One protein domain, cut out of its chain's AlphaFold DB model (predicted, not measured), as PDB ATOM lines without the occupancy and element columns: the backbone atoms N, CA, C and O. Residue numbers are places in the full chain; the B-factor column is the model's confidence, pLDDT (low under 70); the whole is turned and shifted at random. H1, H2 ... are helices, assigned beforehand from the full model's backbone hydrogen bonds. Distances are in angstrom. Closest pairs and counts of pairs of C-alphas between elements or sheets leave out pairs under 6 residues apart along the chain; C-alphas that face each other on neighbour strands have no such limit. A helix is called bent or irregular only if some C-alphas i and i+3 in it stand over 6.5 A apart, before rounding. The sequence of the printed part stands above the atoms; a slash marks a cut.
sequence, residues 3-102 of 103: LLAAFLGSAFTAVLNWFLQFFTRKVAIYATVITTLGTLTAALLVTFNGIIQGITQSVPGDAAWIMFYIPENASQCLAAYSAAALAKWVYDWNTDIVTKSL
ATOM      1  N   LEU A   3      71.680  32.892  -2.282       77.06
ATOM      2  CA  LEU A   3      70.322  33.368  -2.544       77.06
ATOM      3  C   LEU A   3      69.605  32.538  -3.627       77.06
ATOM      4  O   LEU A   3      68.421  32.246  -3.500       77.06
ATOM      5  N   LEU A   4      70.344  32.062  -4.636       72.88
ATOM      6  CA  LEU A   4      69.840  31.139  -5.665       72.88
ATOM      7  C   LEU A   4      69.570  29.736  -5.101       72.88
ATOM      8  O   LEU A   4      68.557  29.129  -5.433       72.88
ATOM      9  N   ALA A   5      70.433  29.238  -4.210       77.62
ATOM     10  CA  ALA A   5      70.222  27.950  -3.547       77.62
ATOM     11  C   ALA A   5      68.996  27.976  -2.616       77.62
ATOM     12  O   ALA A   5      68.233  27.014  -2.580       77.62
ATOM     13  N   ALA A   6      68.763  29.093  -1.919       78.94
ATOM     14  CA  ALA A   6      67.569  29.291  -1.101       78.94
ATOM     15  C   ALA A   6      66.284  29.372  -1.946       78.94
ATOM     16  O   ALA A   6      65.260  28.820  -1.552       78.94
ATOM     17  N   PHE A   7      66.342  30.010  -3.120       80.25
ATOM     18  CA  PHE A   7      65.198  30.129  -4.029       80.25
ATOM     19  C   PHE A   7      64.838  28.795  -4.704       80.25
ATOM     20  O   PHE A   7      63.664  28.452  -4.814       80.25
ATOM     21  N   LEU A   8      65.837  27.997  -5.109       80.31
ATOM     22  CA  LEU A   8      65.580  26.633  -5.582       80.31
ATOM     23  C   LEU A   8      65.087  25.731  -4.446       80.31
ATOM     24  O   LEU A   8      64.149  24.965  -4.648       80.31
ATOM     25  N   GLY A   9      65.668  25.842  -3.248       84.00
ATOM     26  CA  GLY A   9      65.229  25.081  -2.079       84.00
ATOM     27  C   GLY A   9      63.754  25.321  -1.748       84.00
ATOM     28  O   GLY A   9      62.993  24.364  -1.620       84.00
ATOM     29  N   SER A  10      63.321  26.586  -1.696       81.12
ATOM     30  CA  SER A  10      61.922  26.934  -1.415       81.12
ATOM     31  C   SER A  10      60.962  26.497  -2.527       81.12
ATOM     32  O   SER A  10      59.855  26.047  -2.226       81.12
ATOM     33  N   ALA A  11      61.385  26.544  -3.796       82.69
ATOM     34  CA  ALA A  11      60.593  26.047  -4.919       82.69
ATOM     35  C   ALA A  11      60.384  24.522  -4.857       82.69
ATOM     36  O   ALA A  11      59.262  24.045  -5.030       82.69
ATOM     37  N   PHE A  12      61.429  23.750  -4.537       84.56
ATOM     38  CA  PHE A  12      61.316  22.296  -4.370       84.56
ATOM     39  C   PHE A  12      60.413  21.917  -3.191       84.56
ATOM     40  O   PHE A  12      59.581  21.016  -3.313       84.56
ATOM     41  N   THR A  13      60.512  22.627  -2.063       88.06
ATOM     42  CA  THR A  13      59.619  22.401  -0.917       88.06
ATOM     43  C   THR A  13      58.167  22.751  -1.245       88.06
ATOM     44  O   THR A  13      57.262  22.030  -0.830       88.06
ATOM     45  N   ALA A  14      57.920  23.813  -2.018       84.50
ATOM     46  CA  ALA A  14      56.573  24.190  -2.439       84.50
ATOM     47  C   ALA A  14      55.920  23.120  -3.331       84.50
ATOM     48  O   ALA A  14      54.760  22.769  -3.115       84.50
ATOM     49  N   VAL A  15      56.673  22.545  -4.277       84.75
ATOM     50  CA  VAL A  15      56.186  21.454  -5.143       84.75
ATOM     51  C   VAL A  15      55.897  20.190  -4.331       84.75
ATOM     52  O   VAL A  15      54.842  19.580  -4.505       84.75
ATOM     53  N   LEU A  16      56.783  19.820  -3.400       84.88
ATOM     54  CA  LEU A  16      56.559  18.686  -2.498       84.88
ATOM     55  C   LEU A  16      55.323  18.891  -1.617       84.88
ATOM     56  O   LEU A  16      54.502  17.985  -1.500       84.88
ATOM     57  N   ASN A  17      55.144  20.084  -1.047       86.56
ATOM     58  CA  ASN A  17      53.959  20.405  -0.252       86.56
ATOM     59  C   ASN A  17      52.673  20.349  -1.078       86.56
ATOM     60  O   ASN A  17      51.671  19.831  -0.593       86.56
ATOM     61  N   TRP A  18      52.693  20.827  -2.323       82.19
ATOM     62  CA  TRP A  18      51.540  20.720  -3.216       82.19
ATOM     63  C   TRP A  18      51.180  19.255  -3.500       82.19
ATOM     64  O   TRP A  18      50.013  18.871  -3.406       82.19
ATOM     65  N   PHE A  19      52.183  18.409  -3.752       79.94
ATOM     66  CA  PHE A  19      51.980  16.977  -3.980       79.94
ATOM     67  C   PHE A  19      51.442  16.260  -2.733       79.94
ATOM     68  O   PHE A  19      50.491  15.479  -2.817       79.94
ATOM     69  N   LEU A  20      52.006  16.569  -1.563       79.56
ATOM     70  CA  LEU A  20      51.555  16.032  -0.281       79.56
ATOM     71  C   LEU A  20      50.118  16.446   0.020       79.56
ATOM     72  O   LEU A  20      49.320  15.589   0.390       79.56
ATOM     73  N   GLN A  21      49.759  17.717  -0.177       78.62
ATOM     74  CA  GLN A  21      48.394  18.216   0.016       78.62
ATOM     75  C   GLN A  21      47.400  17.553  -0.942       78.62
ATOM     76  O   GLN A  21      46.296  17.193  -0.534       78.62
ATOM     77  N   PHE A  22      47.783  17.342  -2.202       75.44
ATOM     78  CA  PHE A  22      46.918  16.683  -3.179       75.44
ATOM     79  C   PHE A  22      46.631  15.224  -2.799       75.44
ATOM     80  O   PHE A  22      45.483  14.776  -2.865       75.44
ATOM     81  N   PHE A  23      47.654  14.494  -2.348       75.81
ATOM     82  CA  PHE A  23      47.515  13.094  -1.951       75.81
ATOM     83  C   PHE A  23      46.778  12.943  -0.613       75.81
ATOM     84  O   PHE A  23      45.826  12.167  -0.505       75.81
ATOM     85  N   THR A  24      47.155  13.737   0.393       78.25
ATOM     86  CA  THR A  24      46.506  13.711   1.715       78.25
ATOM     87  C   THR A  24      45.044  14.111   1.645       78.25
ATOM     88  O   THR A  24      44.245  13.500   2.342       78.25
ATOM     89  N   ARG A  25      44.642  15.050   0.780       75.00
ATOM     90  CA  ARG A  25      43.229  15.443   0.662       75.00
ATOM     91  C   ARG A  25      42.329  14.281   0.239       75.00
ATOM     92  O   ARG A  25      41.243  14.133   0.790       75.00
ATOM     93  N   LYS A  26      42.773  13.437  -0.698       73.62
ATOM     94  CA  LYS A  26      41.997  12.261  -1.124       73.62
ATOM     95  C   LYS A  26      41.970  11.187  -0.040       73.62
ATOM     96  O   LYS A  26      40.901  10.691   0.293       73.62
ATOM     97  N   VAL A  27      43.126  10.869   0.545       79.50
ATOM     98  CA  VAL A  27      43.229   9.850   1.603       79.50
ATOM     99  C   VAL A  27      42.442  10.257   2.847       79.50
ATOM    100  O   VAL A  27      41.743   9.424   3.416       79.50
ATOM    101  N   ALA A  28      42.497  11.535   3.229       75.88
ATOM    102  CA  ALA A  28      41.752  12.067   4.360       75.88
ATOM    103  C   ALA A  28      40.256  11.829   4.177       75.88
ATOM    104  O   ALA A  28      39.657  11.262   5.073       75.88
ATOM    105  N   ILE A  29      39.678  12.152   3.011       79.69
ATOM    106  CA  ILE A  29      38.243  11.947   2.743       79.69
ATOM    107  C   ILE A  29      37.846  10.475   2.927       79.69
ATOM    108  O   ILE A  29      36.879  10.190   3.632       79.69
ATOM    109  N   TYR A  30      38.596   9.534   2.346       79.38
ATOM    110  CA  TYR A  30      38.297   8.108   2.514       79.38
ATOM    111  C   TYR A  30      38.447   7.655   3.971       79.38
ATOM    112  O   TYR A  30      37.601   6.919   4.477       79.38
ATOM    113  N   ALA A  31      39.479   8.133   4.668       78.25
ATOM    114  CA  ALA A  31      39.693   7.826   6.075       78.25
ATOM    115  C   ALA A  31      38.554   8.364   6.957       78.25
ATOM    116  O   ALA A  31      38.071   7.634   7.824       78.25
ATOM    117  N   THR A  32      38.060   9.588   6.723       81.44
ATOM    118  CA  THR A  32      36.920  10.130   7.480       81.44
ATOM    119  C   THR A  32      35.649   9.334   7.222       81.44
ATOM    120  O   THR A  32      34.902   9.064   8.159       81.44
ATOM    121  N   VAL A  33      35.397   8.922   5.978       81.19
ATOM    122  CA  VAL A  33      34.217   8.110   5.637       81.19
ATOM    123  C   VAL A  33      34.266   6.761   6.355       81.19
ATOM    124  O   VAL A  33      33.314   6.401   7.041       81.19
ATOM    125  N   ILE A  34      35.391   6.044   6.281       82.38
ATOM    126  CA  ILE A  34      35.539   4.732   6.931       82.38
ATOM    127  C   ILE A  34      35.413   4.854   8.454       82.38
ATOM    128  O   ILE A  34      34.707   4.067   9.081       82.38
ATOM    129  N   THR A  35      36.057   5.856   9.055       82.38
ATOM    130  CA  THR A  35      35.993   6.071  10.510       82.38
ATOM    131  C   THR A  35      34.590   6.452  10.974       82.38
ATOM    132  O   THR A  35      34.113   5.866  11.941       82.38
ATOM    133  N   THR A  36      33.893   7.346  10.266       80.69
ATOM    134  CA  THR A  36      32.507   7.740  10.590       80.69
ATOM    135  C   THR A  36      31.545   6.556  10.492       80.69
ATOM    136  O   THR A  36      30.661   6.395  11.327       80.69
ATOM    137  N   LEU A  37      31.714   5.691   9.493       79.00
ATOM    138  CA  LEU A  37      30.879   4.496   9.337       79.00
ATOM    139  C   LEU A  37      31.184   3.436  10.406       79.00
ATOM    140  O   LEU A  37      30.268   2.802  10.942       79.00
ATOM    141  N   GLY A  38      32.461   3.270  10.757       82.75
ATOM    142  CA  GLY A  38      32.886   2.393  11.845       82.75
ATOM    143  C   GLY A  38      32.319   2.835  13.194       82.75
ATOM    144  O   GLY A  38      31.767   2.013  13.928       82.75
ATOM    145  N   THR A  39      32.373   4.136  13.502       80.56
ATOM    146  CA  THR A  39      31.793   4.675  14.740       80.56
ATOM    147  C   THR A  39      30.277   4.537  14.763       80.56
ATOM    148  O   THR A  39      29.736   4.193  15.809       80.56
ATOM    149  N   LEU A  40      29.587   4.713  13.630       80.00
ATOM    150  CA  LEU A  40      28.136   4.517  13.544       80.00
ATOM    151  C   LEU A  40      27.734   3.064  13.845       80.00
ATOM    152  O   LEU A  40      26.774   2.817  14.571       80.00
ATOM    153  N   THR A  41      28.505   2.104  13.329       80.38
ATOM    154  CA  THR A  41      28.268   0.668  13.554       80.38
ATOM    155  C   THR A  41      28.520   0.287  15.015       80.38
ATOM    156  O   THR A  41      27.712  -0.408  15.629       80.38
ATOM    157  N   ALA A  42      29.613   0.786  15.599       80.12
ATOM    158  CA  ALA A  42      29.917   0.579  17.012       80.12
ATOM    159  C   ALA A  42      28.861   1.225  17.924       80.12
ATOM    160  O   ALA A  42      28.414   0.601  18.885       80.12
ATOM    161  N   ALA A  43      28.414   2.442  17.598       80.12
ATOM    162  CA  ALA A  43      27.358   3.128  18.332       80.12
ATOM    163  C   ALA A  43      26.056   2.321  18.310       80.12
ATOM    164  O   ALA A  43      25.480   2.083  19.366       80.12
ATOM    165  N   LEU A  44      25.646   1.813  17.143       76.75
ATOM    166  CA  LEU A  44      24.449   0.984  16.994       76.75
ATOM    167  C   LEU A  44      24.523  -0.296  17.845       76.75
ATOM    168  O   LEU A  44      23.561  -0.627  18.537       76.75
ATOM    169  N   LEU A  45      25.673  -0.978  17.864       80.50
ATOM    170  CA  LEU A  45      25.897  -2.146  18.724       80.50
ATOM    171  C   LEU A  45      25.748  -1.824  20.214       80.50
ATOM    172  O   LEU A  45      25.125  -2.588  20.958       80.50
ATOM    173  N   VAL A  46      26.318  -0.703  20.656       83.62
ATOM    174  CA  VAL A  46      26.205  -0.248  22.047       83.62
ATOM    175  C   VAL A  46      24.760   0.124  22.371       83.62
ATOM    176  O   VAL A  46      24.264  -0.251  23.428       83.62
ATOM    177  N   THR A  47      24.053   0.792  21.456       77.94
ATOM    178  CA  THR A  47      22.643   1.152  21.638       77.94
ATOM    179  C   THR A  47      21.762  -0.085  21.785       77.94
ATOM    180  O   THR A  47      20.974  -0.144  22.724       77.94
ATOM    181  N   PHE A  48      21.912  -1.106  20.933       77.88
ATOM    182  CA  PHE A  48      21.113  -2.332  21.050       77.88
ATOM    183  C   PHE A  48      21.410  -3.114  22.329       77.88
ATOM    184  O   PHE A  48      20.475  -3.537  23.005       77.88
ATOM    185  N   ASN A  49      22.683  -3.254  22.710       79.75
ATOM    186  CA  ASN A  49      23.026  -3.867  23.994       79.75
ATOM    187  C   ASN A  49      22.461  -3.063  25.172       79.75
ATOM    188  O   ASN A  49      21.931  -3.650  26.110       79.75
ATOM    189  N   GLY A  50      22.514  -1.731  25.104       79.56
ATOM    190  CA  GLY A  50      21.923  -0.850  26.108       79.56
ATOM    191  C   GLY A  50      20.407  -1.008  26.218       79.56
ATOM    192  O   GLY A  50      19.886  -1.064  27.327       79.56
ATOM    193  N   ILE A  51      19.697  -1.144  25.093       78.19
ATOM    194  CA  ILE A  51      18.248  -1.390  25.076       78.19
ATOM    195  C   ILE A  51      17.927  -2.754  25.692       78.19
ATOM    196  O   ILE A  51      17.048  -2.833  26.544       78.19
ATOM    197  N   ILE A  52      18.649  -3.814  25.312       75.75
ATOM    198  CA  ILE A  52      18.438  -5.158  25.871       75.75
ATOM    199  C   ILE A  52      18.669  -5.143  27.387       75.75
ATOM    200  O   ILE A  52      17.815  -5.609  28.134       75.75
ATOM    201  N   GLN A  53      19.768  -4.541  27.851       77.56
ATOM    202  CA  GLN A  53      20.066  -4.408  29.282       77.56
ATOM    203  C   GLN A  53      19.048  -3.524  30.017       77.56
ATOM    204  O   GLN A  53      18.675  -3.806  31.152       77.56
ATOM    205  N   GLY A  54      18.554  -2.461  29.383       74.62
ATOM    206  CA  GLY A  54      17.490  -1.635  29.948       74.62
ATOM    207  C   GLY A  54      16.194  -2.423  30.129       74.62
ATOM    208  O   GLY A  54      15.552  -2.332  31.174       74.62
ATOM    209  N   ILE A  55      15.831  -3.250  29.146       73.12
ATOM    210  CA  ILE A  55      14.638  -4.098  29.208       73.12
ATOM    211  C   ILE A  55      14.794  -5.168  30.292       73.12
ATOM    212  O   ILE A  55      13.877  -5.332  31.092       73.12
ATOM    213  N   THR A  56      15.941  -5.845  30.396       71.44
ATOM    214  CA  THR A  56      16.143  -6.883  31.424       71.44
ATOM    215  C   THR A  56      16.042  -6.339  32.848       71.44
ATOM    216  O   THR A  56      15.520  -7.031  33.715       71.44
ATOM    217  N   GLN A  57      16.464  -5.096  33.091       73.81
ATOM    218  CA  GLN A  57      16.311  -4.433  34.395       73.81
ATOM    219  C   GLN A  57      14.874  -3.959  34.673       73.81
ATOM    220  O   GLN A  57      14.500  -3.756  35.825       73.81
ATOM    221  N   SER A  58      14.067  -3.769  33.627       74.25
ATOM    222  CA  SER A  58      12.702  -3.228  33.725       74.25
ATOM    223  C   SER A  58      11.620  -4.310  33.823       74.25
ATOM    224  O   SER A  58      10.475  -4.001  34.155       74.25
ATOM    225  N   VAL A  59      11.946  -5.564  33.492       71.94
ATOM    226  CA  VAL A  59      10.974  -6.663  33.422       71.94
ATOM    227  C   VAL A  59      10.798  -7.319  34.804       71.94
ATOM    228  O   VAL A  59      11.765  -7.850  35.352       71.94
ATOM    229  N   PRO A  60       9.575  -7.334  35.377       65.50
ATOM    230  CA  PRO A  60       9.284  -8.083  36.599       65.50
ATOM    231  C   PRO A  60       9.393  -9.598  36.348       65.50
ATOM    232  O   PRO A  60       9.086 -10.076  35.255       65.50
ATOM    233  N   GLY A  61       9.824 -10.355  37.365       66.50
ATOM    234  CA  GLY A  61      10.275 -11.755  37.246       66.50
ATOM    235  C   GLY A  61       9.322 -12.735  36.542       66.50
ATOM    236  O   GLY A  61       9.792 -13.697  35.941       66.50
ATOM    237  N   ASP A  62       8.015 -12.463  36.520       64.94
ATOM    238  CA  ASP A  62       7.004 -13.306  35.862       64.94
ATOM    239  C   ASP A  62       7.010 -13.223  34.320       64.94
ATOM    240  O   ASP A  62       6.467 -14.099  33.645       64.94
ATOM    241  N   ALA A  63       7.636 -12.197  33.730       63.81
ATOM    242  CA  ALA A  63       7.710 -11.993  32.277       63.81
ATOM    243  C   ALA A  63       9.108 -12.266  31.681       63.81
ATOM    244  O   ALA A  63       9.342 -12.039  30.492       63.81
ATOM    245  N   ALA A  64      10.033 -12.812  32.479       63.47
ATOM    246  CA  ALA A  64      11.411 -13.096  32.068       63.47
ATOM    247  C   ALA A  64      11.523 -14.102  30.900       63.47
ATOM    248  O   ALA A  64      12.508 -14.090  30.164       63.47
ATOM    249  N   TRP A  65      10.498 -14.930  30.671       66.31
ATOM    250  CA  TRP A  65      10.439 -15.893  29.563       66.31
ATOM    251  C   TRP A  65      10.440 -15.236  28.171       66.31
ATOM    252  O   TRP A  65      10.846 -15.869  27.199       66.31
ATOM    253  N   ILE A  66      10.046 -13.963  28.057       66.44
ATOM    254  CA  ILE A  66      10.054 -13.222  26.782       66.44
ATOM    255  C   ILE A  66      11.490 -13.007  26.277       66.44
ATOM    256  O   ILE A  66      11.725 -12.980  25.069       66.44
ATOM    257  N   MET A  67      12.474 -12.931  27.180       65.38
ATOM    258  CA  MET A  67      13.886 -12.774  26.816       65.38
ATOM    259  C   MET A  67      14.480 -14.020  26.143       65.38
ATOM    260  O   MET A  67      15.497 -13.901  25.472       65.38
ATOM    261  N   PHE A  68      13.825 -15.185  26.226       66.44
ATOM    262  CA  PHE A  68      14.245 -16.401  25.516       66.44
ATOM    263  C   PHE A  68      14.041 -16.313  23.992       66.44
ATOM    264  O   PHE A  68      14.704 -17.012  23.231       66.44
ATOM    265  N   TYR A  69      13.135 -15.445  23.526       69.94
ATOM    266  CA  TYR A  69      12.878 -15.256  22.094       69.94
ATOM    267  C   TYR A  69      13.901 -14.345  21.407       69.94
ATOM    268  O   TYR A  69      13.954 -14.321  20.177       69.94
ATOM    269  N   ILE A  70      14.706 -13.597  22.170       71.19
ATOM    270  CA  ILE A  70      15.777 -12.767  21.619       71.19
ATOM    271  C   ILE A  70      17.048 -13.617  21.602       71.19
ATOM    272  O   ILE A  70      17.591 -13.916  22.664       71.19
ATOM    273  N   PRO A  71      17.542 -14.020  20.421       71.19
ATOM    274  CA  PRO A  71      18.743 -14.826  20.362       71.19
ATOM    275  C   PRO A  71      19.961 -13.960  20.721       71.19
ATOM    276  O   PRO A  71      20.057 -12.795  20.329       71.19
ATOM    277  N   GLU A  72      20.914 -14.528  21.461       72.75
ATOM    278  CA  GLU A  72      22.092 -13.808  21.982       72.75
ATOM    279  C   GLU A  72      22.970 -13.203  20.871       72.75
ATOM    280  O   GLU A  72      23.690 -12.224  21.074       72.75
ATOM    281  N   ASN A  73      22.874 -13.754  19.661       76.56
ATOM    282  CA  ASN A  73      23.583 -13.295  18.474       76.56
ATOM    283  C   ASN A  73      22.845 -12.189  17.697       76.56
ATOM    284  O   ASN A  73      23.354 -11.750  16.669       76.56
ATOM    285  N   ALA A  74      21.687 -11.701  18.156       75.12
ATOM    286  CA  ALA A  74      20.918 -10.673  17.447       75.12
ATOM    287  C   ALA A  74      21.754  -9.413  17.147       75.12
ATOM    288  O   ALA A  74      21.698  -8.869  16.043       75.12
ATOM    289  N   SER A  75      22.592  -8.986  18.098       77.00
ATOM    290  CA  SER A  75      23.504  -7.848  17.924       77.00
ATOM    291  C   SER A  75      24.569  -8.118  16.851       77.00
ATOM    292  O   SER A  75      24.837  -7.262  16.007       77.00
ATOM    293  N   GLN A  76      25.130  -9.329  16.828       75.75
ATOM    294  CA  GLN A  76      26.130  -9.756  15.848       75.75
ATOM    295  C   GLN A  76      25.528  -9.881  14.444       75.75
ATOM    296  O   GLN A  76      26.140  -9.444  13.472       75.75
ATOM    297  N   CYS A  77      24.314 -10.422  14.329       80.94
ATOM    298  CA  CYS A  77      23.595 -10.528  13.061       80.94
ATOM    299  C   CYS A  77      23.272  -9.147  12.475       80.94
ATOM    300  O   CYS A  77      23.461  -8.932  11.278       80.94
ATOM    301  N   LEU A  78      22.851  -8.190  13.311       79.00
ATOM    302  CA  LEU A  78      22.619  -6.810  12.880       79.00
ATOM    303  C   LEU A  78      23.912  -6.124  12.427       79.00
ATOM    304  O   LEU A  78      23.910  -5.461  11.391       79.00
ATOM    305  N   ALA A  79      25.021  -6.330  13.143       77.25
ATOM    306  CA  ALA A  79      26.322  -5.802  12.736       77.25
ATOM    307  C   ALA A  79      26.824  -6.412  11.419       77.25
ATOM    308  O   ALA A  79      27.361  -5.699  10.572       77.25
ATOM    309  N   ALA A  80      26.624  -7.716  11.213       79.50
ATOM    310  CA  ALA A  80      26.961  -8.378   9.956       79.50
ATOM    311  C   ALA A  80      26.122  -7.830   8.789       79.50
ATOM    312  O   ALA A  80      26.661  -7.552   7.716       79.50
ATOM    313  N   TYR A  81      24.822  -7.610   9.007       84.94
ATOM    314  CA  TYR A  81      23.941  -7.005   8.009       84.94
ATOM    315  C   TYR A  81      24.371  -5.577   7.652       84.94
ATOM    316  O   TYR A  81      24.503  -5.251   6.469       84.94
ATOM    317  N   SER A  82      24.647  -4.729   8.650       78.75
ATOM    318  CA  SER A  82      25.102  -3.362   8.391       78.75
ATOM    319  C   SER A  82      26.458  -3.349   7.684       78.75
ATOM    320  O   SER A  82      26.631  -2.597   6.730       78.75
ATOM    321  N   ALA A  83      27.395  -4.226   8.063       79.31
ATOM    322  CA  ALA A  83      28.680  -4.365   7.378       79.31
ATOM    323  C   ALA A  83      28.516  -4.755   5.897       79.31
ATOM    324  O   ALA A  83      29.177  -4.178   5.032       79.31
ATOM    325  N   ALA A  84      27.601  -5.677   5.583       80.50
ATOM    326  CA  ALA A  84      27.304  -6.068   4.206       80.50
ATOM    327  C   ALA A  84      26.671  -4.922   3.392       80.50
ATOM    328  O   ALA A  84      27.067  -4.679   2.250       80.50
ATOM    329  N   ALA A  85      25.732  -4.174   3.983       83.19
ATOM    330  CA  ALA A  85      25.130  -3.002   3.342       83.19
ATOM    331  C   ALA A  85      26.171  -1.904   3.053       83.19
ATOM    332  O   ALA A  85      26.137  -1.274   1.995       83.19
ATOM    333  N   LEU A  86      27.139  -1.716   3.955       79.19
ATOM    334  CA  LEU A  86      28.242  -0.773   3.772       79.19
ATOM    335  C   LEU A  86      29.206  -1.211   2.670       79.19
ATOM    336  O   LEU A  86      29.594  -0.387   1.844       79.19
ATOM    337  N   ALA A  87      29.563  -2.497   2.621       78.38
ATOM    338  CA  ALA A  87      30.404  -3.035   1.554       78.38
ATOM    339  C   ALA A  87      29.777  -2.786   0.173       78.38
ATOM    340  O   ALA A  87      30.472  -2.370  -0.756       78.38
ATOM    341  N   LYS A  88      28.451  -2.948   0.065       81.94
ATOM    342  CA  LYS A  88      27.702  -2.591  -1.142       81.94
ATOM    343  C   LYS A  88      27.789  -1.094  -1.452       81.94
ATOM    344  O   LYS A  88      28.125  -0.735  -2.573       81.94
ATOM    345  N   TRP A  89      27.547  -0.220  -0.476       83.50
ATOM    346  CA  TRP A  89      27.596   1.230  -0.699       83.50
ATOM    347  C   TRP A  89      28.978   1.715  -1.173       83.50
ATOM    348  O   TRP A  89      29.068   2.527  -2.092       83.50
ATOM    349  N   VAL A  90      30.064   1.184  -0.600       77.81
ATOM    350  CA  VAL A  90      31.441   1.500  -1.028       77.81
ATOM    351  C   VAL A  90      31.708   1.024  -2.457       77.81
ATOM    352  O   VAL A  90      32.393   1.706  -3.224       77.81
ATOM    353  N   TYR A  91      31.175  -0.141  -2.825       76.69
ATOM    354  CA  TYR A  91      31.268  -0.653  -4.186       76.69
ATOM    355  C   TYR A  91      30.521   0.249  -5.181       76.69
ATOM    356  O   TYR A  91      31.095   0.653  -6.194       76.69
ATOM    357  N   ASP A  92      29.291   0.645  -4.852       84.69
ATOM    358  CA  ASP A  92      28.476   1.542  -5.677       84.69
ATOM    359  C   ASP A  92      29.179   2.902  -5.870       84.69
ATOM    360  O   ASP A  92      29.278   3.405  -6.984       84.69
ATOM    361  N   TRP A  93      29.791   3.461  -4.821       79.94
ATOM    362  CA  TRP A  93      30.571   4.702  -4.926       79.94
ATOM    363  C   TRP A  93      31.790   4.585  -5.847       79.94
ATOM    364  O   TRP A  93      32.041   5.475  -6.661       79.94
ATOM    365  N   ASN A  94      32.555   3.496  -5.731       79.00
ATOM    366  CA  ASN A  94      33.721   3.280  -6.588       79.00
ATOM    367  C   ASN A  94      33.319   3.134  -8.057       79.00
ATOM    368  O   ASN A  94      33.962   3.721  -8.928       79.00
ATOM    369  N   THR A  95      32.250   2.387  -8.337       82.69
ATOM    370  CA  THR A  95      31.759   2.208  -9.710       82.69
ATOM    371  C   THR A  95      31.232   3.517 -10.305       82.69
ATOM    372  O   THR A  95      31.551   3.828 -11.455       82.69
ATOM    373  N   ASP A  96      30.547   4.347  -9.517       84.94
ATOM    374  CA  ASP A  96      30.095   5.681  -9.927       84.94
ATOM    375  C   ASP A  96      31.256   6.627 -10.265       84.94
ATOM    376  O   ASP A  96      31.214   7.344 -11.269       84.94
ATOM    377  N   ILE A  97      32.305   6.645  -9.435       83.00
ATOM    378  CA  ILE A  97      33.488   7.493  -9.647       83.00
ATOM    379  C   ILE A  97      34.224   7.073 -10.920       83.00
ATOM    380  O   ILE A  97      34.589   7.928 -11.728       83.00
ATOM    381  N   VAL A  98      34.422   5.766 -11.118       79.88
ATOM    382  CA  VAL A  98      35.082   5.234 -12.318       79.88
ATOM    383  C   VAL A  98      34.275   5.579 -13.566       79.88
ATOM    384  O   VAL A  98      34.840   6.095 -14.529       79.88
ATOM    385  N   THR A  99      32.954   5.395 -13.528       82.62
ATOM    386  CA  THR A  99      32.068   5.705 -14.659       82.62
ATOM    387  C   THR A  99      32.112   7.192 -15.020       82.62
ATOM    388  O   THR A  99      32.240   7.536 -16.191       82.62
ATOM    389  N   LYS A 100      32.089   8.088 -14.026       76.44
ATOM    390  CA  LYS A 100      32.175   9.544 -14.247       76.44
ATOM    391  C   LYS A 100      33.550  10.013 -14.722       76.44
ATOM    392  O   LYS A 100      33.640  11.093 -15.282       76.44
ATOM    393  N   SER A 101      34.611   9.239 -14.490       71.56
ATOM    394  CA  SER A 101      35.966   9.578 -14.953       71.56
ATOM    395  C   SER A 101      36.230   9.248 -16.427       71.56
ATOM    396  O   SER A 101      37.239   9.691 -16.969       71.56
ATOM    397  N   LEU A 102      35.352   8.459 -17.059       66.38
ATOM    398  CA  LEU A 102      35.479   8.012 -18.452       66.38
ATOM    399  C   LEU A 102      34.709   8.888 -19.462       66.38
ATOM    400  O   LEU A 102      34.882   8.686 -20.664       66.38
TER     401      LEU A 102
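This is residues 3 to 102 of the 103 residues of the protein "ABC transporter permease" of Novimethylophilus kurashikiensis (UniProt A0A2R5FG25). One very long helix, H1, leads to a turn holding short H2, where the chain folds back into H3, making a loose, narrow V with the later part of H1. Residues 3 to 32 of H1 stick out as a long arm, and residues 91 to 102 stick out at the other limb's tip. The 100 printed residues, with three named helices and no named strand, are all helix in class and extended, radius of gyration of the C-alphas 24.8 A, spanning 87 by 36 by 14 A.

Find C-alpha 3 at (70.322, 33.368, -2.544); from there H1, residues 3 to 58, runs 77.3 A, with a kink of 27 degrees near residue 26. H2, residues 61 to 69, is irregular: C-alphas 62 and 65 are 7.6 A apart. H3, residues 74 to 101, runs 41.1 A to C-alpha 101 at (35.966, 9.578, -14.953).

H1 touches H3 with residues 41 to 49 alone, H3 using residues 75 to 83 alone; the closest C-alphas, Leu 45 and Ser 75, are 6.2 A apart. They run opposite ways at a shallow tilt of 32 degrees. H2 is close to H1 but not clearly touching, and apart from H3. Every O i to N i+4 pair is within hydrogen-bond range in H3, 51 of 52 in H1, and 0 of 5 in H2, which has 4 of 6 O i to N i+3 pairs within range.

The C-alphas farthest apart, Leu 3 and Asp 62, are 87.5 A apart. The printed part has no cut, and both links are tight. Look for pLDDT under 70 at residues 60 to 69 and 102.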